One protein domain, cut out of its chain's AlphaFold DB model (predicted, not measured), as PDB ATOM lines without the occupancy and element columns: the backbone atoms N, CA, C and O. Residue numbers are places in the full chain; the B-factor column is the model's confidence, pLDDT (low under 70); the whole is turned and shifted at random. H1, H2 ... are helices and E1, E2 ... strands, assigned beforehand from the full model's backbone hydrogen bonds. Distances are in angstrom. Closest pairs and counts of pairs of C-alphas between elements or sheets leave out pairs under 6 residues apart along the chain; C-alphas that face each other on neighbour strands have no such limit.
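AT A GLANCE: This is residues 422 to 474 and 580 to 719 of the 719 residues of an uncharacterized protein of Methylomonas methanica (strain MC09) (UniProt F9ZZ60). What does the model look like? Four long helices, H2, H3, H4 and H5, make an up-and-down bundle, and H2 runs on past the other three at one end, where H1 packs across its residues 584 to 594. The small antiparallel sheet of E1 and E2 sits at the end of H5, which E2 follows with no residue between, the short H6 lies by residues 598 to 602 of H2, and two long stretches have no named element, residues 443 to 474, whose C-alphas lie 11 to 38 A from the mean of all C-alphas, and residues 694 to 713, whose C-alphas lie 13 to 25 A from it. What is it made of? The printed part has 193 residues, mostly helix, with six named helices and two named strands in the order E1 H1 H2 H3 H4 H5 E2 H6, and the sheet E1 - E2 is antiparallel. It is compact, with a radius of gyration of the C-alphas of 18.7 A and spans of 70 by 34 by 25 A.

IN THESE COORDINATES: Where are the strands? E1 is residues 428 to 430, 6.4 A long, with C-alpha 428 at (134.236, 159.096, 40.912), and E2 is residues 691 to 693, 6.9 A long. Where are the helices? H2, residues 582 to 613, is the longest at 46.7 A and begins with C-alpha 582 at (146.914, 179.620, 44.674). H3 is residues 617 to 640, 34.3 A; H4 is 647 to 665, 27.6 A; H5 is 669 to 690, 31.4 A. H1 is residues 433 to 442, 14.2 A, and H6, residues 714 to 717, 5.4 A, ends with C-alpha 717 at (139.005, 151.542, 35.932).

HOW THE PARTS SIT: How do the strands pair? E1 and E2 are antiparallel, with N 429 and O 692 2.9 A apart, within hydrogen-bond range. What does the hub, H2, touch? It touches H1 about perpendicular at 81 degrees, closest at the C-alphas of Gly 438 and Leu 588, 4.1 A. It only just touches H6, with 3 pairs of C-alphas within 8 A, the closest being those of Arg 602 and Ile 717, 6.9 A. H2 and H5 touch at a shallow tilt of 22 degrees, opposite ways, closest at the C-alphas of Lys 612 and Asn 673, 5.2 A. Which helices form hairpins? H2 and H3 do, closest at the C-alphas of Ser 604 and Gly 627, 4.1 A; H3 and H4, at Arg 621 and Leu 664, 5.5 A; H4 and H5, at Ala 656 and Ala 679, 4.1 A. How complete are the helix backbones? In H1, H2 and H5 every O i to N i+4 pair is within hydrogen-bond range, in H3 19 of 20 and in H4 14 of 15, while H6 is too short for such a pair.

THE WHOLE: How far does it reach? The two C-alphas farthest apart, those of Asp 451 and Pro 667, are 70.4 A apart. Where is the chain cut? Residues 475 to 579 are not printed, and C-alphas 474 and 580 are 21.3 A apart. Which link is long, and is confidence low anywhere? The link E2 to H6, 20 residues, is long, and no printed residue is under 70 in pLDDT.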
ATOM      1  N   ASP A 422     137.308 157.973  27.995       94.56
ATOM      2  CA  ASP A 422     137.488 158.918  29.104       94.56
ATOM      3  C   ASP A 422     137.079 158.253  30.433       94.56
ATOM      4  O   ASP A 422     136.250 157.336  30.469       94.56
ATOM      5  N   TYR A 423     137.638 158.730  31.545       95.81
ATOM      6  CA  TYR A 423     137.167 158.346  32.878       95.81
ATOM      7  C   TYR A 423     135.771 158.954  33.137       95.81
ATOM      8  O   TYR A 423     135.519 160.095  32.734       95.81
ATOM      9  N   PRO A 424     134.854 158.258  33.833       95.56
ATOM     10  CA  PRO A 424     133.550 158.792  34.219       95.56
ATOM     11  C   PRO A 424     133.696 159.716  35.442       95.56
ATOM     12  O   PRO A 424     133.224 159.393  36.523       95.56
ATOM     13  N   VAL A 425     134.382 160.859  35.299       95.81
ATOM     14  CA  VAL A 425     134.802 161.724  36.428       95.81
ATOM     15  C   VAL A 425     133.653 162.062  37.391       95.81
ATOM     16  O   VAL A 425     133.831 161.977  38.604       95.81
ATOM     17  N   TYR A 426     132.453 162.332  36.874       95.00
ATOM     18  CA  TYR A 426     131.261 162.619  37.683       95.00
ATOM     19  C   TYR A 426     130.792 161.450  38.578       95.00
ATOM     20  O   TYR A 426     130.102 161.691  39.564       95.00
ATOM     21  N   GLN A 427     131.155 160.202  38.255       96.62
ATOM     22  CA  GLN A 427     130.858 159.001  39.052       96.62
ATOM     23  C   GLN A 427     131.924 158.711  40.116       96.62
ATOM     24  O   GLN A 427     131.693 157.891  41.002       96.62
ATOM     25  N   ILE A 428     133.097 159.342  40.024       97.62
ATOM     26  CA  ILE A 428     134.236 159.096  40.912       97.62
ATOM     27  C   ILE A 428     134.185 160.088  42.072       97.62
ATOM     28  O   ILE A 428     134.151 161.295  41.849       97.62
ATOM     29  N   SER A 429     134.244 159.588  43.302       97.75
ATOM     30  CA  SER A 429     134.389 160.395  44.518       97.75
ATOM     31  C   SER A 429     135.753 160.120  45.138       97.75
ATOM     32  O   SER A 429     136.042 158.982  45.526       97.75
ATOM     33  N   PHE A 430     136.596 161.144  45.237       98.00
ATOM     34  CA  PHE A 430     137.931 161.037  45.815       98.00
ATOM     35  C   PHE A 430     137.876 161.109  47.345       98.00
ATOM     36  O   PHE A 430     137.096 161.853  47.934       98.00
ATOM     37  N   HIS A 431     138.716 160.319  48.013       97.38
ATOM     38  CA  HIS A 431     138.762 160.274  49.480       97.38
ATOM     39  C   HIS A 431     139.543 161.432  50.108       97.38
ATOM     40  O   HIS A 431     139.427 161.672  51.311       97.38
ATOM     41  N   ASP A 432     140.318 162.149  49.297       97.31
ATOM     42  CA  ASP A 432     141.022 163.353  49.704       97.31
ATOM     43  C   ASP A 432     140.159 164.604  49.424       97.31
ATOM     44  O   ASP A 432     139.840 164.872  48.261       97.31
ATOM     45  N   PRO A 433     139.796 165.406  50.447       96.88
ATOM     46  CA  PRO A 433     138.955 166.588  50.257       96.88
ATOM     47  C   PRO A 433     139.553 167.658  49.330       96.88
ATOM     48  O   PRO A 433     138.800 168.407  48.707       96.88
ATOM     49  N   LEU A 434     140.884 167.751  49.221       97.00
ATOM     50  CA  LEU A 434     141.553 168.695  48.321       97.00
ATOM     51  C   LEU A 434     141.423 168.247  46.860       97.00
ATOM     52  O   LEU A 434     141.180 169.071  45.979       97.00
ATOM     53  N   VAL A 435     141.533 166.939  46.617       97.69
ATOM     54  CA  VAL A 435     141.354 166.319  45.296       97.69
ATOM     55  C   VAL A 435     139.900 166.450  44.836       97.69
ATOM     56  O   VAL A 435     139.659 166.870  43.705       97.69
ATOM     57  N   GLU A 436     138.928 166.182  45.714       97.12
ATOM     58  CA  GLU A 436     137.502 166.358  45.392       97.12
ATOM     59  C   GLU A 436     137.155 167.839  45.141       97.12
ATOM     60  O   GLU A 436     136.432 168.158  44.199       97.12
ATOM     61  N   SER A 437     137.746 168.772  45.900       95.69
ATOM     62  CA  SER A 437     137.608 170.215  45.632       95.69
ATOM     63  C   SER A 437     138.175 170.605  44.257       95.69
ATOM     64  O   SER A 437     137.586 171.420  43.550       95.69
ATOM     65  N   GLY A 438     139.297 170.000  43.851       96.62
ATOM     66  CA  GLY A 438     139.884 170.180  42.523       96.62
ATOM     67  C   GLY A 438     138.982 169.673  41.398       96.62
ATOM     68  O   GLY A 438     138.785 170.382  40.414       96.62
ATOM     69  N   LYS A 439     138.371 168.494  41.569       96.00
ATOM     70  CA  LYS A 439     137.376 167.939  40.636       96.00
ATOM     71  C   LYS A 439     136.198 168.902  40.431       96.00
ATOM     72  O   LYS A 439     135.865 169.224  39.293       96.00
ATOM     73  N   VAL A 440     135.616 169.427  41.515       93.31
ATOM     74  CA  VAL A 440     134.480 170.372  41.449       93.31
ATOM     75  C   VAL A 440     134.836 171.652  40.676       93.31
ATOM     76  O   VAL A 440     134.041 172.121  39.860       93.31
ATOM     77  N   LEU A 441     136.045 172.194  40.874       93.69
ATOM     78  CA  LEU A 441     136.541 173.342  40.103       93.69
ATOM     79  C   LEU A 441     136.749 173.011  38.613       93.69
ATOM     80  O   LEU A 441     136.576 173.889  37.765       93.69
ATOM     81  N   PHE A 442     137.124 171.768  38.298       94.62
ATOM     82  CA  PHE A 442     137.435 171.310  36.946       94.62
ATOM     83  C   PHE A 442     136.188 171.037  36.089       94.62
ATOM     84  O   PHE A 442     136.137 171.474  34.937       94.62
ATOM     85  N   ASP A 443     135.198 170.318  36.635       89.94
ATOM     86  CA  ASP A 443     134.092 169.663  35.903       89.94
ATOM     87  C   ASP A 443     133.094 170.622  35.215       89.94
ATOM     88  O   ASP A 443     132.176 170.206  34.497       89.94
ATOM     89  N   THR A 444     133.271 171.926  35.380       82.50
ATOM     90  CA  THR A 444     132.373 172.976  34.894       82.50
ATOM     91  C   THR A 444     132.872 173.607  33.584       82.50
ATOM     92  O   THR A 444     134.065 173.798  33.357       82.50
ATOM     93  N   LYS A 445     131.938 173.902  32.667       81.25
ATOM     94  CA  LYS A 445     132.232 174.329  31.279       81.25
ATOM     95  C   LYS A 445     132.321 175.849  31.077       81.25
ATOM     96  O   LYS A 445     132.879 176.289  30.065       81.25
ATOM     97  N   THR A 446     131.704 176.625  31.963       82.25
ATOM     98  CA  THR A 446     131.534 178.085  31.864       82.25
ATOM     99  C   THR A 446     131.420 178.707  33.252       82.25
ATOM    100  O   THR A 446     130.739 178.137  34.108       82.25
ATOM    101  N   ASN A 447     131.974 179.911  33.419       85.81
ATOM    102  CA  ASN A 447     131.772 180.762  34.589       85.81
ATOM    103  C   ASN A 447     130.261 180.946  34.852       85.81
ATOM    104  O   ASN A 447     129.525 181.277  33.914       85.81
ATOM    105  N   PRO A 448     129.769 180.755  36.094       86.19
ATOM    106  CA  PRO A 448     128.455 181.249  36.487       86.19
ATOM    107  C   PRO A 448     128.376 182.758  36.244       86.19
ATOM    108  O   PRO A 448     129.381 183.457  36.360       86.19
ATOM    109  N   VAL A 449     127.188 183.269  35.926       87.25
ATOM    110  CA  VAL A 449     126.966 184.704  35.703       87.25
ATOM    111  C   VAL A 449     126.142 185.262  36.857       87.25
ATOM    112  O   VAL A 449     125.073 184.734  37.162       87.25
ATOM    113  N   VAL A 450     126.634 186.329  37.486       88.06
ATOM    114  CA  VAL A 450     125.974 187.049  38.584       88.06
ATOM    115  C   VAL A 450     125.908 188.523  38.197       88.06
ATOM    116  O   VAL A 450     126.909 189.104  37.795       88.06
ATOM    117  N   ASP A 451     124.710 189.108  38.248       89.50
ATOM    118  CA  ASP A 451     124.432 190.501  37.858       89.50
ATOM    119  C   ASP A 451     124.916 190.905  36.444       89.50
ATOM    120  O   ASP A 451     125.111 192.081  36.146       89.50
ATOM    121  N   GLY A 452     125.051 189.921  35.547       85.88
ATOM    122  CA  GLY A 452     125.520 190.094  34.165       85.88
ATOM    123  C   GLY A 452     127.013 189.825  33.959       85.88
ATOM    124  O   GLY A 452     127.431 189.680  32.813       85.88
ATOM    125  N   GLU A 453     127.787 189.673  35.035       86.00
ATOM    126  CA  GLU A 453     129.243 189.494  35.007       86.00
ATOM    127  C   GLU A 453     129.675 188.057  35.380       86.00
ATOM    128  O   GLU A 453     128.965 187.366  36.122       86.00
ATOM    129  N   PRO A 454     130.847 187.576  34.918       86.62
ATOM    130  CA  PRO A 454     131.388 186.273  35.306       86.62
ATOM    131  C   PRO A 454     131.771 186.201  36.796       86.62
ATOM    132  O   PRO A 454     132.582 186.981  37.303       86.62
ATOM    133  N   ALA A 455     131.258 185.192  37.497       88.25
ATOM    134  CA  ALA A 455     131.601 184.885  38.881       88.25
ATOM    135  C   ALA A 455     132.884 184.037  38.962       88.25
ATOM    136  O   ALA A 455     132.854 182.809  39.086       88.25
ATOM    137  N   TYR A 456     134.029 184.715  38.887       89.00
ATOM    138  CA  TYR A 456     135.357 184.107  38.991       89.00
ATOM    139  C   TYR A 456     135.594 183.334  40.295       89.00
ATOM    140  O   TYR A 456     135.015 183.639  41.338       89.00
ATOM    141  N   GLY A 457     136.498 182.353  40.244       83.69
ATOM    142  CA  GLY A 457     136.883 181.543  41.402       83.69
ATOM    143  C   GLY A 457     135.840 180.506  41.837       83.69
ATOM    144  O   GLY A 457     136.069 179.816  42.821       83.69
ATOM    145  N   GLN A 458     134.717 180.351  41.127       86.06
ATOM    146  CA  GLN A 458     133.765 179.247  41.358       86.06
ATOM    147  C   GLN A 458     134.022 178.035  40.443       86.06
ATOM    148  O   GLN A 458     133.489 176.954  40.671       86.06
ATOM    149  N   THR A 459     134.831 178.218  39.398       86.62
ATOM    150  CA  THR A 459     135.147 177.238  38.351       86.62
ATOM    151  C   THR A 459     136.461 177.621  37.666       86.62
ATOM    152  O   THR A 459     136.875 178.781  37.712       86.62
ATOM    153  N   ALA A 460     137.107 176.645  37.027       87.44
ATOM    154  CA  ALA A 460     138.285 176.819  36.184       87.44
ATOM    155  C   ALA A 460     138.002 176.677  34.670       87.44
ATOM    156  O   ALA A 460     138.925 176.778  33.867       87.44
ATOM    157  N   ASN A 461     136.750 176.431  34.258       88.50
ATOM    158  CA  ASN A 461     136.317 176.230  32.859       88.50
ATOM    159  C   ASN A 461     136.973 175.060  32.087       88.50
ATOM    160  O   ASN A 461     136.715 174.894  30.887       88.50
ATOM    161  N   CYS A 462     137.810 174.244  32.738       92.62
ATOM    162  CA  CYS A 462     138.685 173.264  32.089       92.62
ATOM    163  C   CYS A 462     137.918 172.214  31.269       92.62
ATOM    164  O   CYS A 462     138.291 171.944  30.123       92.62
ATOM    165  N   ASN A 463     136.792 171.709  31.791       91.44
ATOM    166  CA  ASN A 463     135.904 170.752  31.112       91.44
ATOM    167  C   ASN A 463     135.288 171.308  29.799       91.44
ATOM    168  O   ASN A 463     134.628 170.592  29.044       91.44
ATOM    169  N   GLY A 464     135.499 172.590  29.475       89.88
ATOM    170  CA  GLY A 464     135.199 173.168  28.165       89.88
ATOM    171  C   GLY A 464     136.037 172.580  27.026       89.88
ATOM    172  O   GLY A 464     135.462 172.121  26.036       89.88
ATOM    173  N   CYS A 465     137.365 172.573  27.181       91.81
ATOM    174  CA  CYS A 465     138.313 172.088  26.164       91.81
ATOM    175  C   CYS A 465     138.889 170.702  26.497       91.81
ATOM    176  O   CYS A 465     139.250 169.965  25.585       91.81
ATOM    177  N   HIS A 466     138.928 170.344  27.785       94.94
ATOM    178  CA  HIS A 466     139.459 169.083  28.296       94.94
ATOM    179  C   HIS A 466     138.344 168.247  28.936       94.94
ATOM    180  O   HIS A 466     138.294 168.090  30.159       94.94
ATOM    181  N   GLN A 467     137.395 167.759  28.130       93.81
ATOM    182  CA  GLN A 467     136.231 167.045  28.652       93.81
ATOM    183  C   GLN A 467     136.664 165.818  29.466       93.81
ATOM    184  O   GLN A 467     137.419 164.990  28.963       93.81
ATOM    185  N   ASN A 468     136.199 165.708  30.716       94.44
ATOM    186  CA  ASN A 468     136.597 164.660  31.667       94.44
ATOM    187  C   ASN A 468     138.134 164.502  31.804       94.44
ATOM    188  O   ASN A 468     138.640 163.388  31.933       94.44
ATOM    189  N   ALA A 469     138.880 165.612  31.724       95.81
ATOM    190  CA  ALA A 469     140.347 165.663  31.670       95.81
ATOM    191  C   ALA A 469     140.990 164.973  30.443       95.81
ATOM    192  O   ALA A 469     142.213 164.870  30.362       95.81
ATOM    193  N   GLY A 470     140.201 164.562  29.447       95.19
ATOM    194  CA  GLY A 470     140.688 164.171  28.124       95.19
ATOM    195  C   GLY A 470     141.118 165.373  27.270       95.19
ATOM    196  O   GLY A 470     141.151 166.513  27.726       95.19
ATOM    197  N   GLY A 471     141.448 165.123  26.002       94.31
ATOM    198  CA  GLY A 471     141.833 166.150  25.016       94.31
ATOM    199  C   GLY A 471     140.696 166.472  24.045       94.31
ATOM    200  O   GLY A 471     140.904 166.485  22.834       94.31
ATOM    201  N   ARG A 472     139.463 166.604  24.551       94.06
ATOM    202  CA  ARG A 472     138.250 166.768  23.735       94.06
ATOM    203  C   ARG A 472     137.366 167.911  24.211       94.06
ATOM    204  O   ARG A 472     137.053 168.026  25.389       94.06
ATOM    205  N   SER A 473     136.850 168.679  23.263       92.44
ATOM    206  CA  SER A 473     135.850 169.719  23.472       92.44
ATOM    207  C   SER A 473     134.535 169.104  23.936       92.44
ATOM    208  O   SER A 473     133.949 168.249  23.262       92.44
ATOM    209  N   SER A 474     133.998 169.586  25.060       89.81
ATOM    210  CA  SER A 474     132.700 169.115  25.562       89.81
ATOM    211  C   SER A 474     131.522 169.540  24.680       89.81
ATOM    212  O   SER A 474     130.394 169.103  24.926       89.81
ATOM    213  N   LEU A 580     141.851 182.109  39.346       94.88
ATOM    214  CA  LEU A 580     141.968 181.147  40.434       94.88
ATOM    215  C   LEU A 580     143.009 181.647  41.435       94.88
ATOM    216  O   LEU A 580     144.062 182.144  41.029       94.88
ATOM    217  N   ASP A 581     142.756 181.482  42.732       94.62
ATOM    218  CA  ASP A 581     143.800 181.686  43.741       94.62
ATOM    219  C   ASP A 581     144.776 180.491  43.817       94.62
ATOM    220  O   ASP A 581     144.575 179.440  43.203       94.62
ATOM    221  N   SER A 582     145.871 180.647  44.566       95.69
ATOM    222  CA  SER A 582     146.914 179.620  44.674       95.69
ATOM    223  C   SER A 582     146.436 178.309  45.309       95.69
ATOM    224  O   SER A 582     146.960 177.250  44.969       95.69
ATOM    225  N   THR A 583     145.438 178.338  46.194       95.62
ATOM    226  CA  THR A 583     144.864 177.128  46.802       95.62
ATOM    227  C   THR A 583     144.021 176.352  45.794       95.62
ATOM    228  O   THR A 583     144.077 175.124  45.759       95.62
ATOM    229  N   GLN A 584     143.326 177.061  44.902       97.06
ATOM    230  CA  GLN A 584     142.546 176.475  43.812       97.06
ATOM    231  C   GLN A 584     143.438 175.843  42.739       97.06
ATOM    232  O   GLN A 584     143.151 174.740  42.276       97.06
ATOM    233  N   VAL A 585     144.559 176.493  42.401       97.75
ATOM    234  CA  VAL A 585     145.599 175.922  41.525       97.75
ATOM    235  C   VAL A 585     146.128 174.600  42.099       97.75
ATOM    236  O   VAL A 585     146.187 173.600  41.386       97.75
ATOM    237  N   VAL A 586     146.445 174.560  43.399       97.31
ATOM    238  CA  VAL A 586     146.920 173.341  44.083       97.31
ATOM    239  C   VAL A 586     145.839 172.251  44.152       97.31
ATOM    240  O   VAL A 586     146.158 171.068  44.002       97.31
ATOM    241  N   ALA A 587     144.566 172.614  44.336       97.69
ATOM    242  CA  ALA A 587     143.449 171.669  44.310       97.69
ATOM    243  C   ALA A 587     143.301 171.002  42.931       97.69
ATOM    244  O   ALA A 587     143.268 169.775  42.838       97.69
ATOM    245  N   LEU A 588     143.302 171.794  41.852       97.75
ATOM    246  CA  LEU A 588     143.261 171.303  40.467       97.75
ATOM    247  C   LEU A 588     144.471 170.423  40.126       97.75
ATOM    248  O   LEU A 588     144.306 169.357  39.533       97.75
ATOM    249  N   ALA A 589     145.675 170.821  40.548       97.94
ATOM    250  CA  ALA A 589     146.878 170.013  40.363       97.94
ATOM    251  C   ALA A 589     146.763 168.667  41.099       97.94
ATOM    252  O   ALA A 589     147.082 167.621  40.539       97.94
ATOM    253  N   SER A 590     146.251 168.669  42.334       98.06
ATOM    254  CA  SER A 590     146.029 167.445  43.119       98.06
ATOM    255  C   SER A 590     144.963 166.534  42.492       98.06
ATOM    256  O   SER A 590     145.137 165.315  42.491       98.06
ATOM    257  N   PHE A 591     143.906 167.101  41.898       98.31
ATOM    258  CA  PHE A 591     142.918 166.361  41.104       98.31
ATOM    259  C   PHE A 591     143.552 165.660  39.895       98.31
ATOM    260  O   PHE A 591     143.492 164.432  39.801       98.31
ATOM    261  N   LEU A 592     144.221 166.412  39.014       98.50
ATOM    262  CA  LEU A 592     144.822 165.864  37.793       98.50
ATOM    263  C   LEU A 592     145.895 164.806  38.097       98.50
ATOM    264  O   LEU A 592     145.875 163.732  37.499       98.50
ATOM    265  N   ARG A 593     146.762 165.050  39.091       98.25
ATOM    266  CA  ARG A 593     147.749 164.066  39.576       98.25
ATOM    267  C   ARG A 593     147.110 162.775  40.074       98.25
ATOM    268  O   ARG A 593     147.627 161.692  39.822       98.25
ATOM    269  N   THR A 594     145.994 162.875  40.792       98.25
ATOM    270  CA  THR A 594     145.309 161.699  41.342       98.25
ATOM    271  C   THR A 594     144.625 160.886  40.241       98.25
ATOM    272  O   THR A 594     144.649 159.657  40.281       98.25
ATOM    273  N   LEU A 595     144.072 161.551  39.223       97.75
ATOM    274  CA  LEU A 595     143.474 160.895  38.060       97.75
ATOM    275  C   LEU A 595     144.535 160.217  37.168       97.75
ATOM    276  O   LEU A 595     144.357 159.061  36.788       97.75
ATOM    277  N   ASN A 596     145.670 160.880  36.930       98.44
ATOM    278  CA  ASN A 596     146.854 160.298  36.283       98.44
ATOM    279  C   ASN A 596     147.393 159.082  37.056       98.44
ATOM    280  O   ASN A 596     147.620 158.031  36.464       98.44
ATOM    281  N   ALA A 597     147.496 159.156  38.387       98.38
ATOM    282  CA  ALA A 597     147.933 158.024  39.201       98.38
ATOM    283  C   ALA A 597     147.028 156.787  39.040       98.38
ATOM    284  O   ALA A 597     147.538 155.666  38.995       98.38
ATOM    285  N   LEU A 598     145.705 156.964  38.915       98.50
ATOM    286  CA  LEU A 598     144.773 155.863  38.632       98.50
ATOM    287  C   LEU A 598     145.006 155.245  37.242       98.50
ATOM    288  O   LEU A 598     144.942 154.022  37.108       98.50
ATOM    289  N   GLU A 599     145.299 156.060  36.227       98.19
ATOM    290  CA  GLU A 599     145.616 155.609  34.865       98.19
ATOM    291  C   GLU A 599     146.972 154.882  34.806       98.19
ATOM    292  O   GLU A 599     147.035 153.750  34.324       98.19
ATOM    293  N   ASN A 600     148.025 155.438  35.406       98.62
ATOM    294  CA  ASN A 600     149.343 154.804  35.526       98.62
ATOM    295  C   ASN A 600     149.255 153.457  36.271       98.62
ATOM    296  O   ASN A 600     149.802 152.439  35.843       98.62
ATOM    297  N   ILE A 601     148.466 153.381  37.348       98.75
ATOM    298  CA  ILE A 601     148.140 152.110  38.016       98.75
ATOM    299  C   ILE A 601     147.458 151.121  37.043       98.75
ATOM    300  O   ILE A 601     147.802 149.934  37.021       98.75
ATOM    301  N   ARG A 602     146.506 151.582  36.221       98.06
ATOM    302  CA  ARG A 602     145.779 150.759  35.240       98.06
ATOM    303  C   ARG A 602     146.698 150.251  34.116       98.06
ATOM    304  O   ARG A 602     146.569 149.094  33.701       98.06
ATOM    305  N   GLN A 603     147.639 151.066  33.635       97.69
ATOM    306  CA  GLN A 603     148.661 150.661  32.658       97.69
ATOM    307  C   GLN A 603     149.660 149.668  33.271       97.69
ATOM    308  O   GLN A 603     149.923 148.610  32.689       97.69
ATOM    309  N   SER A 604     150.109 149.924  34.504       98.56
ATOM    310  CA  SER A 604     150.933 149.004  35.294       98.56
ATOM    311  C   SER A 604     150.294 147.612  35.417       98.56
ATOM    312  O   SER A 604     150.960 146.591  35.225       98.56
ATOM    313  N   ASP A 605     148.988 147.547  35.699       98.38
ATOM    314  CA  ASP A 605     148.233 146.293  35.794       98.38
ATOM    315  C   ASP A 605     148.128 145.558  34.446       98.38
ATOM    316  O   ASP A 605     148.237 144.325  34.418       98.38
ATOM    317  N   LYS A 606     147.969 146.272  33.320       96.62
ATOM    318  CA  LYS A 606     148.003 145.668  31.972       96.62
ATOM    319  C   LYS A 606     149.364 145.017  31.694       96.62
ATOM    320  O   LYS A 606     149.410 143.848  31.295       96.62
ATOM    321  N   LEU A 607     150.460 145.727  31.961       98.19
ATOM    322  CA  LEU A 607     151.832 145.262  31.716       98.19
ATOM    323  C   LEU A 607     152.210 144.061  32.599       98.19
ATOM    324  O   LEU A 607     152.696 143.050  32.084       98.19
ATOM    325  N   ASP A 608     151.896 144.099  33.899       98.38
ATOM    326  CA  ASP A 608     152.129 142.973  34.817       98.38
ATOM    327  C   ASP A 608     151.315 141.727  34.423       98.38
ATOM    328  O   ASP A 608     151.807 140.594  34.488       98.38
ATOM    329  N   ASN A 609     150.068 141.900  33.970       97.25
ATOM    330  CA  ASN A 609     149.252 140.783  33.492       97.25
ATOM    331  C   ASN A 609     149.731 140.230  32.138       97.25
ATOM    332  O   ASN A 609     149.682 139.010  31.940       97.25
ATOM    333  N   GLN A 610     150.276 141.062  31.245       95.75
ATOM    334  CA  GLN A 610     150.959 140.601  30.029       95.75
ATOM    335  C   GLN A 610     152.225 139.799  30.393       95.75
ATOM    336  O   GLN A 610     152.391 138.661  29.941       95.75
ATOM    337  N   ALA A 611     153.053 140.308  31.315       96.25
ATOM    338  CA  ALA A 611     154.236 139.619  31.840       96.25
ATOM    339  C   ALA A 611     153.901 138.267  32.502       96.25
ATOM    340  O   ALA A 611     154.668 137.304  32.386       96.25
ATOM    341  N   LYS A 612     152.743 138.140  33.166       96.62
ATOM    342  CA  LYS A 612     152.257 136.859  33.717       96.62
ATOM    343  C   LYS A 612     151.941 135.831  32.621       96.62
ATOM    344  O   LYS A 612     152.230 134.642  32.796       96.62
ATOM    345  N   ARG A 613     151.378 136.267  31.490       93.12
ATOM    346  CA  ARG A 613     150.987 135.397  30.365       93.12
ATOM    347  C   ARG A 613     152.201 134.921  29.560       93.12
ATOM    348  O   ARG A 613     152.321 133.717  29.317       93.12
ATOM    349  N   ILE A 614     153.138 135.811  29.226       89.62
ATOM    350  CA  ILE A 614     154.282 135.501  28.349       89.62
ATOM    351  C   ILE A 614     155.221 134.427  28.932       89.62
ATOM    352  O   ILE A 614     155.559 134.409  30.121       89.62
ATOM    353  N   SER A 615     155.644 133.493  28.075       87.69
ATOM    354  CA  SER A 615     156.561 132.397  28.427       87.69
ATOM    355  C   SER A 615     158.040 132.730  28.204       87.69
ATOM    356  O   SER A 615     158.873 132.221  28.950       87.69
ATOM    357  N   ASN A 616     158.377 133.614  27.256       89.62
ATOM    358  CA  ASN A 616     159.741 134.124  27.103       89.62
ATOM    359  C   ASN A 616     160.135 134.948  28.347       89.62
ATOM    360  O   ASN A 616     159.484 135.937  28.687       89.62
ATOM    361  N   ASN A 617     161.196 134.538  29.047       89.12
ATOM    362  CA  ASN A 617     161.617 135.187  30.290       89.12
ATOM    363  C   ASN A 617     162.247 136.574  30.090       89.12
ATOM    364  O   ASN A 617     162.162 137.385  31.007       89.12
ATOM    365  N   ALA A 618     162.865 136.856  28.939       91.25
ATOM    366  CA  ALA A 618     163.416 138.178  28.645       91.25
ATOM    367  C   ALA A 618     162.278 139.176  28.398       91.25
ATOM    368  O   ALA A 618     162.167 140.163  29.121       91.25
ATOM    369  N   THR A 619     161.355 138.848  27.490       92.75
ATOM    370  CA  THR A 619     160.164 139.661  27.192       92.75
ATOM    371  C   THR A 619     159.284 139.869  28.430       92.75
ATOM    372  O   THR A 619     158.845 140.976  28.710       92.75
ATOM    373  N   ALA A 620     159.068 138.830  29.246       94.06
ATOM    374  CA  ALA A 620     158.287 138.976  30.473       94.06
ATOM    375  C   ALA A 620     158.986 139.818  31.561       94.06
ATOM    376  O   ALA A 620     158.303 140.418  32.390       94.06
ATOM    377  N   ARG A 621     160.326 139.870  31.588       94.88
ATOM    378  CA  ARG A 621     161.078 140.789  32.464       94.88
ATOM    379  C   ARG A 621     161.044 142.221  31.943       94.88
ATOM    380  O   ARG A 621     160.944 143.138  32.743       94.88
ATOM    381  N   GLU A 622     161.105 142.406  30.631       95.62
ATOM    382  CA  GLU A 622     160.986 143.714  29.988       95.62
ATOM    383  C   GLU A 622     159.608 144.335  30.272       95.62
ATOM    384  O   GLU A 622     159.540 145.422  30.840       95.62
ATOM    385  N   LEU A 623     158.524 143.580  30.087       97.38
ATOM    386  CA  LEU A 623     157.178 144.005  30.481       97.38
ATOM    387  C   LEU A 623     157.026 144.303  31.975       97.38
ATOM    388  O   LEU A 623     156.403 145.294  32.329       97.38
ATOM    389  N   ALA A 624     157.604 143.489  32.863       97.50
ATOM    390  CA  ALA A 624     157.582 143.777  34.300       97.50
ATOM    391  C   ALA A 624     158.464 144.989  34.679       97.50
ATOM    392  O   ALA A 624     158.227 145.621  35.707       97.50
ATOM    393  N   LYS A 625     159.472 145.348  33.864       98.12
ATOM    394  CA  LYS A 625     160.246 146.594  34.021       98.12
ATOM    395  C   LYS A 625     159.377 147.793  33.636       98.12
ATOM    396  O   LYS A 625     159.374 148.761  34.390       98.12
ATOM    397  N   LEU A 626     158.645 147.708  32.521       98.31
ATOM    398  CA  LEU A 626     157.685 148.731  32.093       98.31
ATOM    399  C   LEU A 626     156.530 148.870  33.096       98.31
ATOM    400  O   LEU A 626     156.281 149.959  33.584       98.31
ATOM    401  N   GLY A 627     155.901 147.772  33.522       98.44
ATOM    402  CA  GLY A 627     154.830 147.810  34.526       98.44
ATOM    403  C   GLY A 627     155.281 148.413  35.860       98.44
ATOM    404  O   GLY A 627     154.517 149.120  36.516       98.44
ATOM    405  N   ARG A 628     156.549 148.215  36.242       98.69
ATOM    406  CA  ARG A 628     157.146 148.913  37.387       98.69
ATOM    407  C   ARG A 628     157.365 150.403  37.136       98.69
ATOM    408  O   ARG A 628     157.288 151.155  38.098       98.69
ATOM    409  N   LYS A 629     157.657 150.821  35.903       98.31
ATOM    410  CA  LYS A 629     157.817 152.236  35.549       98.31
ATOM    411  C   LYS A 629     156.513 152.992  35.768       98.31
ATOM    412  O   LYS A 629     156.480 153.770  36.706       98.31
ATOM    413  N   GLU A 630     155.423 152.550  35.149       98.62
ATOM    414  CA  GLU A 630     154.072 153.078  35.407       98.62
ATOM    415  C   GLU A 630     153.735 153.195  36.914       98.62
ATOM    416  O   GLU A 630     153.189 154.188  37.387       98.62
ATOM    417  N   ASN A 631     154.104 152.195  37.725       98.81
ATOM    418  CA  ASN A 631     153.891 152.247  39.176       98.81
ATOM    419  C   ASN A 631     154.825 153.250  39.891       98.81
ATOM    420  O   ASN A 631     154.417 153.857  40.878       98.81
ATOM    421  N   GLN A 632     156.065 153.436  39.425       98.62
ATOM    422  CA  GLN A 632     156.964 154.505  39.886       98.62
ATOM    423  C   GLN A 632     156.429 155.888  39.504       98.62
ATOM    424  O   GLN A 632     156.528 156.809  40.311       98.62
ATOM    425  N   ASP A 633     155.832 156.023  38.324       98.19
ATOM    426  CA  ASP A 633     155.250 157.268  37.831       98.19
ATOM    427  C   ASP A 633     154.000 157.639  38.655       98.19
ATOM    428  O   ASP A 633     153.930 158.742  39.198       98.19
ATOM    429  N   ALA A 634     153.118 156.673  38.957       98.50
ATOM    430  CA  ALA A 634     152.026 156.830  39.933       98.50
ATOM    431  C   ALA A 634     152.500 157.214  41.359       98.50
ATOM    432  O   ALA A 634     151.816 157.951  42.070       98.50
ATOM    433  N   ILE A 635     153.670 156.735  41.805       98.62
ATOM    434  CA  ILE A 635     154.277 157.154  43.086       98.62
ATOM    435  C   ILE A 635     154.819 158.584  42.994       98.62
ATOM    436  O   ILE A 635     154.647 159.354  43.940       98.62
ATOM    437  N   ARG A 636     155.503 158.927  41.893       97.12
ATOM    438  CA  ARG A 636     156.110 160.244  41.664       97.12
ATOM    439  C   ARG A 636     155.029 161.318  41.639       97.12
ATOM    440  O   ARG A 636     155.069 162.221  42.470       97.12
ATOM    441  N   VAL A 637     154.038 161.163  40.764       96.44
ATOM    442  CA  VAL A 637     152.986 162.156  40.534       96.44
ATOM    443  C   VAL A 637     152.214 162.485  41.820       96.44
ATOM    444  O   VAL A 637     152.003 163.653  42.126       96.44
ATOM    445  N   LEU A 638     151.891 161.485  42.654       97.44
ATOM    446  CA  LEU A 638     151.232 161.713  43.948       97.44
ATOM    447  C   LEU A 638     152.130 162.441  44.964       97.44
ATOM    448  O   LEU A 638     151.618 163.194  45.788       97.44
ATOM    449  N   LYS A 639     153.451 162.218  44.931       96.81
ATOM    450  CA  LYS A 639     154.425 162.832  45.855       96.81
ATOM    451  C   LYS A 639     154.834 164.257  45.485       96.81
ATOM    452  O   LYS A 639     155.334 164.963  46.356       96.81
ATOM    453  N   GLU A 640     154.665 164.662  44.231       92.75
ATOM    454  CA  GLU A 640     154.936 166.034  43.781       92.75
ATOM    455  C   GLU A 640     153.881 167.034  44.276       92.75
ATOM    456  O   GLU A 640     154.185 168.211  44.451       92.75
ATOM    457  N   GLY A 641     152.650 166.569  44.516       85.00
ATOM    458  CA  GLY A 641     151.558 167.376  45.055       85.00
ATOM    459  C   GLY A 641     151.406 167.300  46.578       85.00
ATOM    460  O   GLY A 641     152.176 166.664  47.301       85.00
ATOM    461  N   VAL A 642     150.339 167.922  47.084       87.81
ATOM    462  CA  VAL A 642     149.932 167.786  48.488       87.81
ATOM    463  C   VAL A 642     149.366 166.379  48.711       87.81
ATOM    464  O   VAL A 642     148.272 166.059  48.266       87.81
ATOM    465  N   LEU A 643     150.108 165.539  49.439       85.94
ATOM    466  CA  LEU A 643     149.776 164.121  49.660       85.94
ATOM    467  C   LEU A 643     148.492 163.844  50.465       85.94
ATOM    468  O   LEU A 643     148.055 162.693  50.472       85.94
ATOM    469  N   GLY A 644     147.965 164.833  51.199       88.25
ATOM    470  CA  GLY A 644     146.733 164.770  52.005       88.25
ATOM    471  C   GLY A 644     146.434 163.405  52.649       88.25
ATOM    472  O   GLY A 644     147.114 163.011  53.597       88.25
ATOM    473  N   THR A 645     145.428 162.672  52.161       87.44
ATOM    474  CA  THR A 645     145.114 161.284  52.565       87.44
ATOM    475  C   THR A 645     145.743 160.216  51.658       87.44
ATOM    476  O   THR A 645     145.905 159.068  52.089       87.44
ATOM    477  N   ASN A 646     146.160 160.587  50.444       93.44
ATOM    478  CA  ASN A 646     146.764 159.710  49.432       93.44
ATOM    479  C   ASN A 646     148.107 159.075  49.855       93.44
ATOM    480  O   ASN A 646     148.521 158.080  49.257       93.44
ATOM    481  N   TRP A 647     148.772 159.545  50.921       95.94
ATOM    482  CA  TRP A 647     150.005 158.914  51.438       95.94
ATOM    483  C   TRP A 647     149.857 157.411  51.737       95.94
ATOM    484  O   TRP A 647     150.818 156.652  51.592       95.94
ATOM    485  N   LYS A 648     148.658 156.950  52.122       97.50
ATOM    486  CA  LYS A 648     148.389 155.519  52.346       97.50
ATOM    487  C   LYS A 648     148.389 154.727  51.041       97.50
ATOM    488  O   LYS A 648     148.880 153.600  51.022       97.50
ATOM    489  N   ALA A 649     147.859 155.306  49.962       98.25
ATOM    490  CA  ALA A 649     147.915 154.713  48.632       98.25
ATOM    491  C   ALA A 649     149.371 154.639  48.150       98.25
ATOM    492  O   ALA A 649     149.820 153.571  47.744       98.25
ATOM    493  N   VAL A 650     150.152 155.709  48.336       98.62
ATOM    494  CA  VAL A 650     151.596 155.727  48.039       98.62
ATOM    495  C   VAL A 650     152.345 154.585  48.740       98.62
ATOM    496  O   VAL A 650     153.080 153.860  48.076       98.62
ATOM    497  N   GLN A 651     152.100 154.323  50.030       98.56
ATOM    498  CA  GLN A 651     152.716 153.179  50.730       98.56
ATOM    499  C   GLN A 651     152.348 151.811  50.127       98.56
ATOM    500  O   GLN A 651     153.149 150.871  50.166       98.56
ATOM    501  N   LYS A 652     151.136 151.663  49.575       98.81
ATOM    502  CA  LYS A 652     150.743 150.449  48.844       98.81
ATOM    503  C   LYS A 652     151.497 150.343  47.521       98.81
ATOM    504  O   LYS A 652     152.027 149.274  47.228       98.81
ATOM    505  N   LEU A 653     151.606 151.439  46.771       98.88
ATOM    506  CA  LEU A 653     152.333 151.487  45.502       98.88
ATOM    507  C   LEU A 653     153.834 151.221  45.683       98.88
ATOM    508  O   LEU A 653     154.400 150.436  44.928       98.88
ATOM    509  N   GLU A 654     154.481 151.767  46.714       98.81
ATOM    510  CA  GLU A 654     155.885 151.462  47.052       98.81
ATOM    511  C   GLU A 654     156.087 149.966  47.347       98.81
ATOM    512  O   GLU A 654     157.076 149.347  46.943       98.81
ATOM    513  N   LYS A 655     155.111 149.339  48.013       98.81
ATOM    514  CA  LYS A 655     155.126 147.895  48.264       98.81
ATOM    515  C   LYS A 655     154.843 147.077  46.996       98.81
ATOM    516  O   LYS A 655     155.416 145.996  46.844       98.81
ATOM    517  N   ALA A 656     154.022 147.583  46.074       98.88
ATOM    518  CA  ALA A 656     153.850 147.003  44.742       98.88
ATOM    519  C   ALA A 656     155.161 147.061  43.937       98.88
ATOM    520  O   ALA A 656     155.583 146.040  43.394       98.88
ATOM    521  N   GLU A 657     155.859 148.201  43.961       98.75
ATOM    522  CA  GLU A 657     157.157 148.399  43.307       98.75
ATOM    523  C   GLU A 657     158.210 147.414  43.837       98.75
ATOM    524  O   GLU A 657     158.948 146.789  43.069       98.75
ATOM    525  N   TYR A 658     158.249 147.222  45.161       98.69
ATOM    526  CA  TYR A 658     159.108 146.232  45.806       98.69
ATOM    527  C   TYR A 658     158.835 144.813  45.284       98.69
ATOM    528  O   TYR A 658     159.774 144.092  44.929       98.69
ATOM    529  N   TYR A 659     157.564 144.413  45.168       98.81
ATOM    530  CA  TYR A 659     157.210 143.124  44.575       98.81
ATOM    531  C   TYR A 659     157.583 143.052  43.087       98.81
ATOM    532  O   TYR A 659     158.212 142.077  42.680       98.81
ATOM    533  N   GLN A 660     157.324 144.078  42.276       98.62
ATOM    534  CA  GLN A 660     157.754 144.105  40.870       98.62
ATOM    535  C   GLN A 660     159.285 143.976  40.739       98.62
ATOM    536  O   GLN A 660     159.778 143.197  39.920       98.62
ATOM    537  N   ARG A 661     160.065 144.633  41.611       98.25
ATOM    538  CA  ARG A 661     161.528 144.463  41.691       98.25
ATOM    539  C   ARG A 661     161.931 143.020  42.018       98.25
ATOM    540  O   ARG A 661     162.866 142.511  41.402       98.25
ATOM    541  N   LEU A 662     161.240 142.343  42.937       98.06
ATOM    542  CA  LEU A 662     161.472 140.920  43.217       98.06
ATOM    543  C   LEU A 662     161.057 140.012  42.045       98.06
ATOM    544  O   LEU A 662     161.730 139.017  41.776       98.06
ATOM    545  N   ALA A 663     159.990 140.348  41.317       97.31
ATOM    546  CA  ALA A 663     159.525 139.583  40.161       97.31
ATOM    547  C   ALA A 663     160.545 139.587  39.009       97.31
ATOM    548  O   ALA A 663     160.729 138.556  38.358       97.31
ATOM    549  N   LEU A 664     161.265 140.696  38.802       96.12
ATOM    550  CA  LEU A 664     162.375 140.779  37.842       96.12
ATOM    551  C   LEU A 664     163.509 139.793  38.172       96.12
ATOM    552  O   LEU A 664     164.079 139.174  37.270       96.12
ATOM    553  N   LEU A 665     163.795 139.605  39.465       95.88
ATOM    554  CA  LEU A 665     164.827 138.695  39.976       95.88
ATOM    555  C   LEU A 665     164.375 137.226  40.043       95.88
ATOM    556  O   LEU A 665     165.195 136.345  40.301       95.88
ATOM    557  N   ALA A 666     163.093 136.932  39.810       94.00
ATOM    558  CA  ALA A 666     162.574 135.575  39.918       94.00
ATOM    559  C   ALA A 666     163.248 134.624  38.897       94.00
ATOM    560  O   ALA A 666     163.380 134.975  37.716       94.00
ATOM    561  N   PRO A 667     163.643 133.402  39.312       90.94
ATOM    562  CA  PRO A 667     164.317 132.446  38.430       90.94
ATOM    563  C   PRO A 667     163.348 131.684  37.512       90.94
ATOM    564  O   PRO A 667     163.765 131.164  36.482       90.94
ATOM    565  N   VAL A 668     162.058 131.603  37.867       91.94
ATOM    566  CA  VAL A 668     161.048 130.797  37.157       91.94
ATOM    567  C   VAL A 668     159.705 131.523  37.027       91.94
ATOM    568  O   VAL A 668     159.306 132.276  37.920       91.94
ATOM    569  N   LYS A 669     158.969 131.239  35.938       93.44
ATOM    570  CA  LYS A 669     157.660 131.843  35.608       93.44
ATOM    571  C   LYS A 669     156.649 131.754  36.756       93.44
ATOM    572  O   LYS A 669     156.011 132.749  37.073       93.44
ATOM    573  N   ALA A 670     156.535 130.603  37.423       95.44
ATOM    574  CA  ALA A 670     155.590 130.425  38.531       95.44
ATOM    575  C   ALA A 670     155.858 131.387  39.707       95.44
ATOM    576  O   ALA A 670     154.926 131.987  40.240       95.44
ATOM    577  N   MET A 671     157.132 131.586  40.068       96.25
ATOM    578  CA  MET A 671     157.522 132.508  41.139       96.25
ATOM    579  C   MET A 671     157.317 133.965  40.716       96.25
ATOM    580  O   MET A 671     156.697 134.722  41.460       96.25
ATOM    581  N   ARG A 672     157.740 134.337  39.495       96.62
ATOM    582  CA  ARG A 672     157.468 135.662  38.907       96.62
ATOM    583  C   ARG A 672     155.979 135.990  38.982       96.62
ATOM    584  O   ARG A 672     155.605 137.023  39.517       96.62
ATOM    585  N   ASN A 673     155.134 135.083  38.498       97.81
ATOM    586  CA  ASN A 673     153.695 135.296  38.412       97.81
ATOM    587  C   ASN A 673     153.040 135.436  39.791       97.81
ATOM    588  O   ASN A 673     152.167 136.284  39.952       97.81
ATOM    589  N   ARG A 674     153.481 134.653  40.789       98.31
ATOM    590  CA  ARG A 674     153.017 134.791  42.178       98.31
ATOM    591  C   ARG A 674     153.394 136.149  42.769       98.31
ATOM    592  O   ARG A 674     152.561 136.764  43.422       98.31
ATOM    593  N   ILE A 675     154.620 136.617  42.539       98.62
ATOM    594  CA  ILE A 675     155.076 137.922  43.036       98.62
ATOM    595  C   ILE A 675     154.338 139.069  42.324       98.62
ATOM    596  O   ILE A 675     153.915 140.010  42.987       98.62
ATOM    597  N   LEU A 676     154.124 138.982  41.007       98.62
ATOM    598  CA  LEU A 676     153.348 139.983  40.267       98.62
ATOM    599  C   LEU A 676     151.890 140.051  40.745       98.62
ATOM    600  O   LEU A 676     151.351 141.145  40.835       98.62
ATOM    601  N   SER A 677     151.265 138.932  41.131       98.75
ATOM    602  CA  SER A 677     149.957 138.992  41.804       98.75
ATOM    603  C   SER A 677     150.009 139.782  43.116       98.75
ATOM    604  O   SER A 677     149.168 140.645  43.309       98.75
ATOM    605  N   LEU A 678     151.040 139.615  43.956       98.81
ATOM    606  CA  LEU A 678     151.181 140.433  45.175       98.81
ATOM    607  C   LEU A 678     151.333 141.938  44.878       98.81
ATOM    608  O   LEU A 678     150.925 142.757  45.699       98.81
ATOM    609  N   ALA A 679     151.913 142.313  43.732       98.81
ATOM    610  CA  ALA A 679     151.976 143.708  43.293       98.81
ATOM    611  C   ALA A 679     150.600 144.237  42.854       98.81
ATOM    612  O   ALA A 679     150.214 145.332  43.261       98.81
ATOM    613  N   LEU A 680     149.846 143.444  42.082       98.88
ATOM    614  CA  LEU A 680     148.468 143.750  41.682       98.88
ATOM    615  C   LEU A 680     147.564 143.938  42.914       98.88
ATOM    616  O   LEU A 680     146.911 144.971  43.024       98.88
ATOM    617  N   ASP A 681     147.627 143.030  43.894       98.75
ATOM    618  CA  ASP A 681     146.852 143.115  45.143       98.75
ATOM    619  C   ASP A 681     147.148 144.410  45.930       98.75
ATOM    620  O   ASP A 681     146.286 144.927  46.644       98.75
ATOM    621  N   GLN A 682     148.381 144.937  45.863       98.88
ATOM    622  CA  GLN A 682     148.714 146.227  46.483       98.88
ATOM    623  C   GLN A 682     148.205 147.417  45.659       98.88
ATOM    624  O   GLN A 682     147.712 148.372  46.255       98.88
ATOM    625  N   LYS A 683     148.271 147.366  44.324       98.81
ATOM    626  CA  LYS A 683     147.725 148.412  43.443       98.81
ATOM    627  C   LYS A 683     146.201 148.523  43.535       98.81
ATOM    628  O   LYS A 683     145.679 149.631  43.593       98.81
ATOM    629  N   GLU A 684     145.496 147.404  43.668       98.62
ATOM    630  CA  GLU A 684     144.056 147.374  43.962       98.62
ATOM    631  C   GLU A 684     143.735 148.070  45.296       98.62
ATOM    632  O   GLU A 684     142.893 148.964  45.354       98.62
ATOM    633  N   GLN A 685     144.491 147.752  46.353       98.69
ATOM    634  CA  GLN A 685     144.375 148.437  47.646       98.69
ATOM    635  C   GLN A 685     144.749 149.925  47.577       98.69
ATOM    636  O   GLN A 685     144.264 150.694  48.399       98.69
ATOM    637  N   ALA A 686     145.607 150.341  46.640       98.75
ATOM    638  CA  ALA A 686     145.923 151.749  46.415       98.75
ATOM    639  C   ALA A 686     144.744 152.494  45.770       98.75
ATOM    640  O   ALA A 686     144.375 153.555  46.264       98.75
ATOM    641  N   ARG A 687     144.105 151.918  44.737       98.31
ATOM    642  CA  ARG A 687     142.907 152.494  44.090       98.31
ATOM    643  C   ARG A 687     141.780 152.742  45.094       98.31
ATOM    644  O   ARG A 687     141.313 153.870  45.208       98.31
ATOM    645  N   ALA A 688     141.455 151.738  45.908       98.06
ATOM    646  CA  ALA A 688     140.434 151.834  46.959       98.06
ATOM    647  C   ALA A 688     140.800 152.770  48.137       98.06
ATOM    648  O   ALA A 688     139.979 153.004  49.019       98.06
ATOM    649  N   LEU A 689     142.036 153.281  48.198       98.38
ATOM    650  CA  LEU A 689     142.445 154.342  49.133       98.38
ATOM    651  C   LEU A 689     142.415 155.738  48.494       98.38
ATOM    652  O   LEU A 689     142.430 156.723  49.230       98.38
ATOM    653  N   ILE A 690     142.388 155.814  47.162       98.31
ATOM    654  CA  ILE A 690     142.331 157.051  46.380       98.31
ATOM    655  C   ILE A 690     140.875 157.499  46.193       98.31
ATOM    656  O   ILE A 690     140.551 158.663  46.438       98.31
ATOM    657  N   ALA A 691     140.001 156.591  45.750       98.25
ATOM    658  CA  ALA A 691     138.632 156.919  45.368       98.25
ATOM    659  C   ALA A 691     137.677 155.716  45.440       98.25
ATOM    660  O   ALA A 691     138.093 154.561  45.528       98.25
ATOM    661  N   THR A 692     136.388 156.019  45.309       98.06
ATOM    662  CA  THR A 692     135.289 155.079  45.029       98.06
ATOM    663  C   THR A 692     134.519 155.544  43.797       98.06
ATOM    664  O   THR A 692     134.480 156.746  43.537       98.06
ATOM    665  N   CYS A 693     133.869 154.632  43.073       98.00
ATOM    666  CA  CYS A 693     133.048 154.972  41.910       98.00
ATOM    667  C   CYS A 693     131.602 154.478  42.082       98.00
ATOM    668  O   CYS A 693     131.373 153.316  42.414       98.00
ATOM    669  N   ASP A 694     130.622 155.361  41.872       97.56
ATOM    670  CA  ASP A 694     129.193 155.032  41.918       97.56
ATOM    671  C   ASP A 694     128.607 154.971  40.493       97.56
ATOM    672  O   ASP A 694     128.351 156.013  39.881       97.56
ATOM    673  N   PRO A 695     128.328 153.769  39.950       95.31
ATOM    674  CA  PRO A 695     127.760 153.624  38.611       95.31
ATOM    675  C   PRO A 695     126.315 154.141  38.506       95.31
ATOM    676  O   PRO A 695     125.800 154.257  37.393       95.31
ATOM    677  N   SER A 696     125.654 154.435  39.633       95.44
ATOM    678  CA  SER A 696     124.306 155.011  39.699       95.44
ATOM    679  C   SER A 696     124.284 156.532  39.889       95.44
ATOM    680  O   SER A 696     123.205 157.128  39.831       95.44
ATOM    681  N   ALA A 697     125.449 157.171  40.050       94.62
ATOM    682  CA  ALA A 697     125.549 158.619  40.177       94.62
ATOM    683  C   ALA A 697     124.983 159.338  38.942       94.62
ATOM    684  O   ALA A 697     125.185 158.924  37.795       94.62
ATOM    685  N   VAL A 698     124.300 160.456  39.191       91.62
ATOM    686  CA  VAL A 698     123.748 161.358  38.174       91.62
ATOM    687  C   VAL A 698     124.626 162.613  38.142       91.62
ATOM    688  O   VAL A 698     124.927 163.141  39.212       91.62
ATOM    689  N   PRO A 699     125.064 163.103  36.967       89.25
ATOM    690  CA  PRO A 699     125.870 164.315  36.898       89.25
ATOM    691  C   PRO A 699     125.057 165.545  37.315       89.25
ATOM    692  O   PRO A 699     123.878 165.669  36.976       89.25
ATOM    693  N   GLU A 700     125.716 166.480  38.001       85.75
ATOM    694  CA  GLU A 700     125.141 167.790  38.319       85.75
ATOM    695  C   GLU A 700     124.730 168.541  37.034       85.75
ATOM    696  O   GLU A 700     125.425 168.430  36.019       85.75
ATOM    697  N   PRO A 701     123.658 169.362  37.041       83.31
ATOM    698  CA  PRO A 701     123.139 170.016  35.829       83.31
ATOM    699  C   PRO A 701     124.137 170.920  35.083       83.31
ATOM    700  O   PRO A 701     123.929 171.244  33.915       83.31
ATOM    701  N   THR A 702     125.202 171.356  35.756       77.56
ATOM    702  CA  THR A 702     126.283 172.195  35.214       77.56
ATOM    703  C   THR A 702     127.431 171.395  34.585       77.56
ATOM    704  O   THR A 702     128.286 171.982  33.913       77.56
ATOM    705  N   VAL A 703     127.459 170.071  34.773       83.38
ATOM    706  CA  VAL A 703     128.532 169.173  34.324       83.38
ATOM    707  C   VAL A 703     128.148 168.525  32.998       83.38
ATOM    708  O   VAL A 703     127.219 167.726  32.898       83.38
ATOM    709  N   VAL A 704     128.895 168.850  31.942       85.50
ATOM    710  CA  VAL A 704     128.678 168.260  30.616       85.50
ATOM    711  C   VAL A 704     129.452 166.951  30.521       85.50
ATOM    712  O   VAL A 704     130.680 166.965  30.427       85.50
ATOM    713  N   VAL A 705     128.741 165.824  30.490       87.31
ATOM    714  CA  VAL A 705     129.330 164.477  30.372       87.31
ATOM    715  C   VAL A 705     129.497 164.020  28.906       87.31
ATOM    716  O   VAL A 705     128.854 164.567  27.996       87.31
ATOM    717  N   PRO A 706     130.426 163.096  28.605       88.06
ATOM    718  CA  PRO A 706     130.461 162.374  27.334       88.06
ATOM    719  C   PRO A 706     129.291 161.379  27.199       88.06
ATOM    720  O   PRO A 706     128.696 160.989  28.205       88.06
ATOM    721  N   PRO A 707     128.972 160.925  25.973       89.25
ATOM    722  CA  PRO A 707     128.169 159.723  25.742       89.25
ATOM    723  C   PRO A 707     128.732 158.494  26.480       89.25
ATOM    724  O   PRO A 707     129.946 158.351  26.616       89.25
ATOM    725  N   ALA A 708     127.861 157.592  26.942       89.50
ATOM    726  CA  ALA A 708     128.257 156.465  27.796       89.50
ATOM    727  C   ALA A 708     129.194 155.449  27.111       89.50
ATOM    728  O   ALA A 708     130.015 154.824  27.773       89.50
ATOM    729  N   ASP A 709     129.123 155.304  25.785       88.00
ATOM    730  CA  ASP A 709     130.043 154.484  24.985       88.00
ATOM    731  C   ASP A 709     131.478 155.043  24.959       88.00
ATOM    732  O   ASP A 709     132.438 154.289  24.785       88.00
ATOM    733  N   MET A 710     131.631 156.348  25.206       90.62
ATOM    734  CA  MET A 710     132.916 157.040  25.317       90.62
ATOM    735  C   MET A 710     133.502 157.029  26.738       90.62
ATOM    736  O   MET A 710     134.582 157.592  26.941       90.62
ATOM    737  N   LEU A 711     132.811 156.417  27.707       95.00
ATOM    738  CA  LEU A 711     133.201 156.356  29.116       95.00
ATOM    739  C   LEU A 711     133.586 154.941  29.544       95.00
ATOM    740  O   LEU A 711     132.952 153.947  29.170       95.00
ATOM    741  N   TYR A 712     134.619 154.841  30.377       96.50
ATOM    742  CA  TYR A 712     134.803 153.642  31.181       96.50
ATOM    743  C   TYR A 712     133.681 153.500  32.211       96.50
ATOM    744  O   TYR A 712     133.199 154.481  32.769       96.50
ATOM    745  N   SER A 713     133.312 152.260  32.502       96.31
ATOM    746  CA  SER A 713     132.604 151.892  33.725       96.31
ATOM    747  C   SER A 713     133.558 151.860  34.928       96.31
ATOM    748  O   SER A 713     134.765 151.671  34.767       96.31
ATOM    749  N   CYS A 714     133.013 151.975  36.144       96.44
ATOM    750  CA  CYS A 714     133.773 151.851  37.397       96.44
ATOM    751  C   CYS A 714     134.670 150.592  37.429       96.44
ATOM    752  O   CYS A 714     135.859 150.665  37.740       96.44
ATOM    753  N   SER A 715     134.150 149.447  36.973       95.31
ATOM    754  CA  SER A 715     134.899 148.187  36.939       95.31
ATOM    755  C   SER A 715     136.023 148.151  35.892       95.31
ATOM    756  O   SER A 715     137.032 147.487  36.131       95.31
ATOM    757  N   GLU A 716     135.912 148.874  34.770       94.50
ATOM    758  CA  GLU A 716     136.997 149.006  33.778       94.50
ATOM    759  C   GLU A 716     138.192 149.820  34.320       94.50
ATOM    760  O   GLU A 716     139.333 149.545  33.941       94.50
ATOM    761  N   ILE A 717     137.952 150.776  35.228       94.94
ATOM    762  CA  ILE A 717     139.005 151.542  35.932       94.94
ATOM    763  C   ILE A 717     139.417 150.925  37.280       94.94
ATOM    764  O   ILE A 717     140.386 151.372  37.894       94.94
ATOM    765  N   GLY A 718     138.732 149.864  37.718       93.88
ATOM    766  CA  GLY A 718     139.033 149.133  38.949       93.88
ATOM    767  C   GLY A 718     138.661 149.881  40.232       93.88
ATOM    768  O   GLY A 718     139.445 149.822  41.186       93.88
ATOM    769  N   LEU A 719     137.507 150.567  40.220       95.06
ATOM    770  CA  LEU A 719     136.862 151.275  41.339       95.06
ATOM    771  C   LEU A 719     135.423 150.790  41.592       95.06
ATOM    772  O   LEU A 719     134.843 150.153  40.682       95.06
TER     773      LEU A 719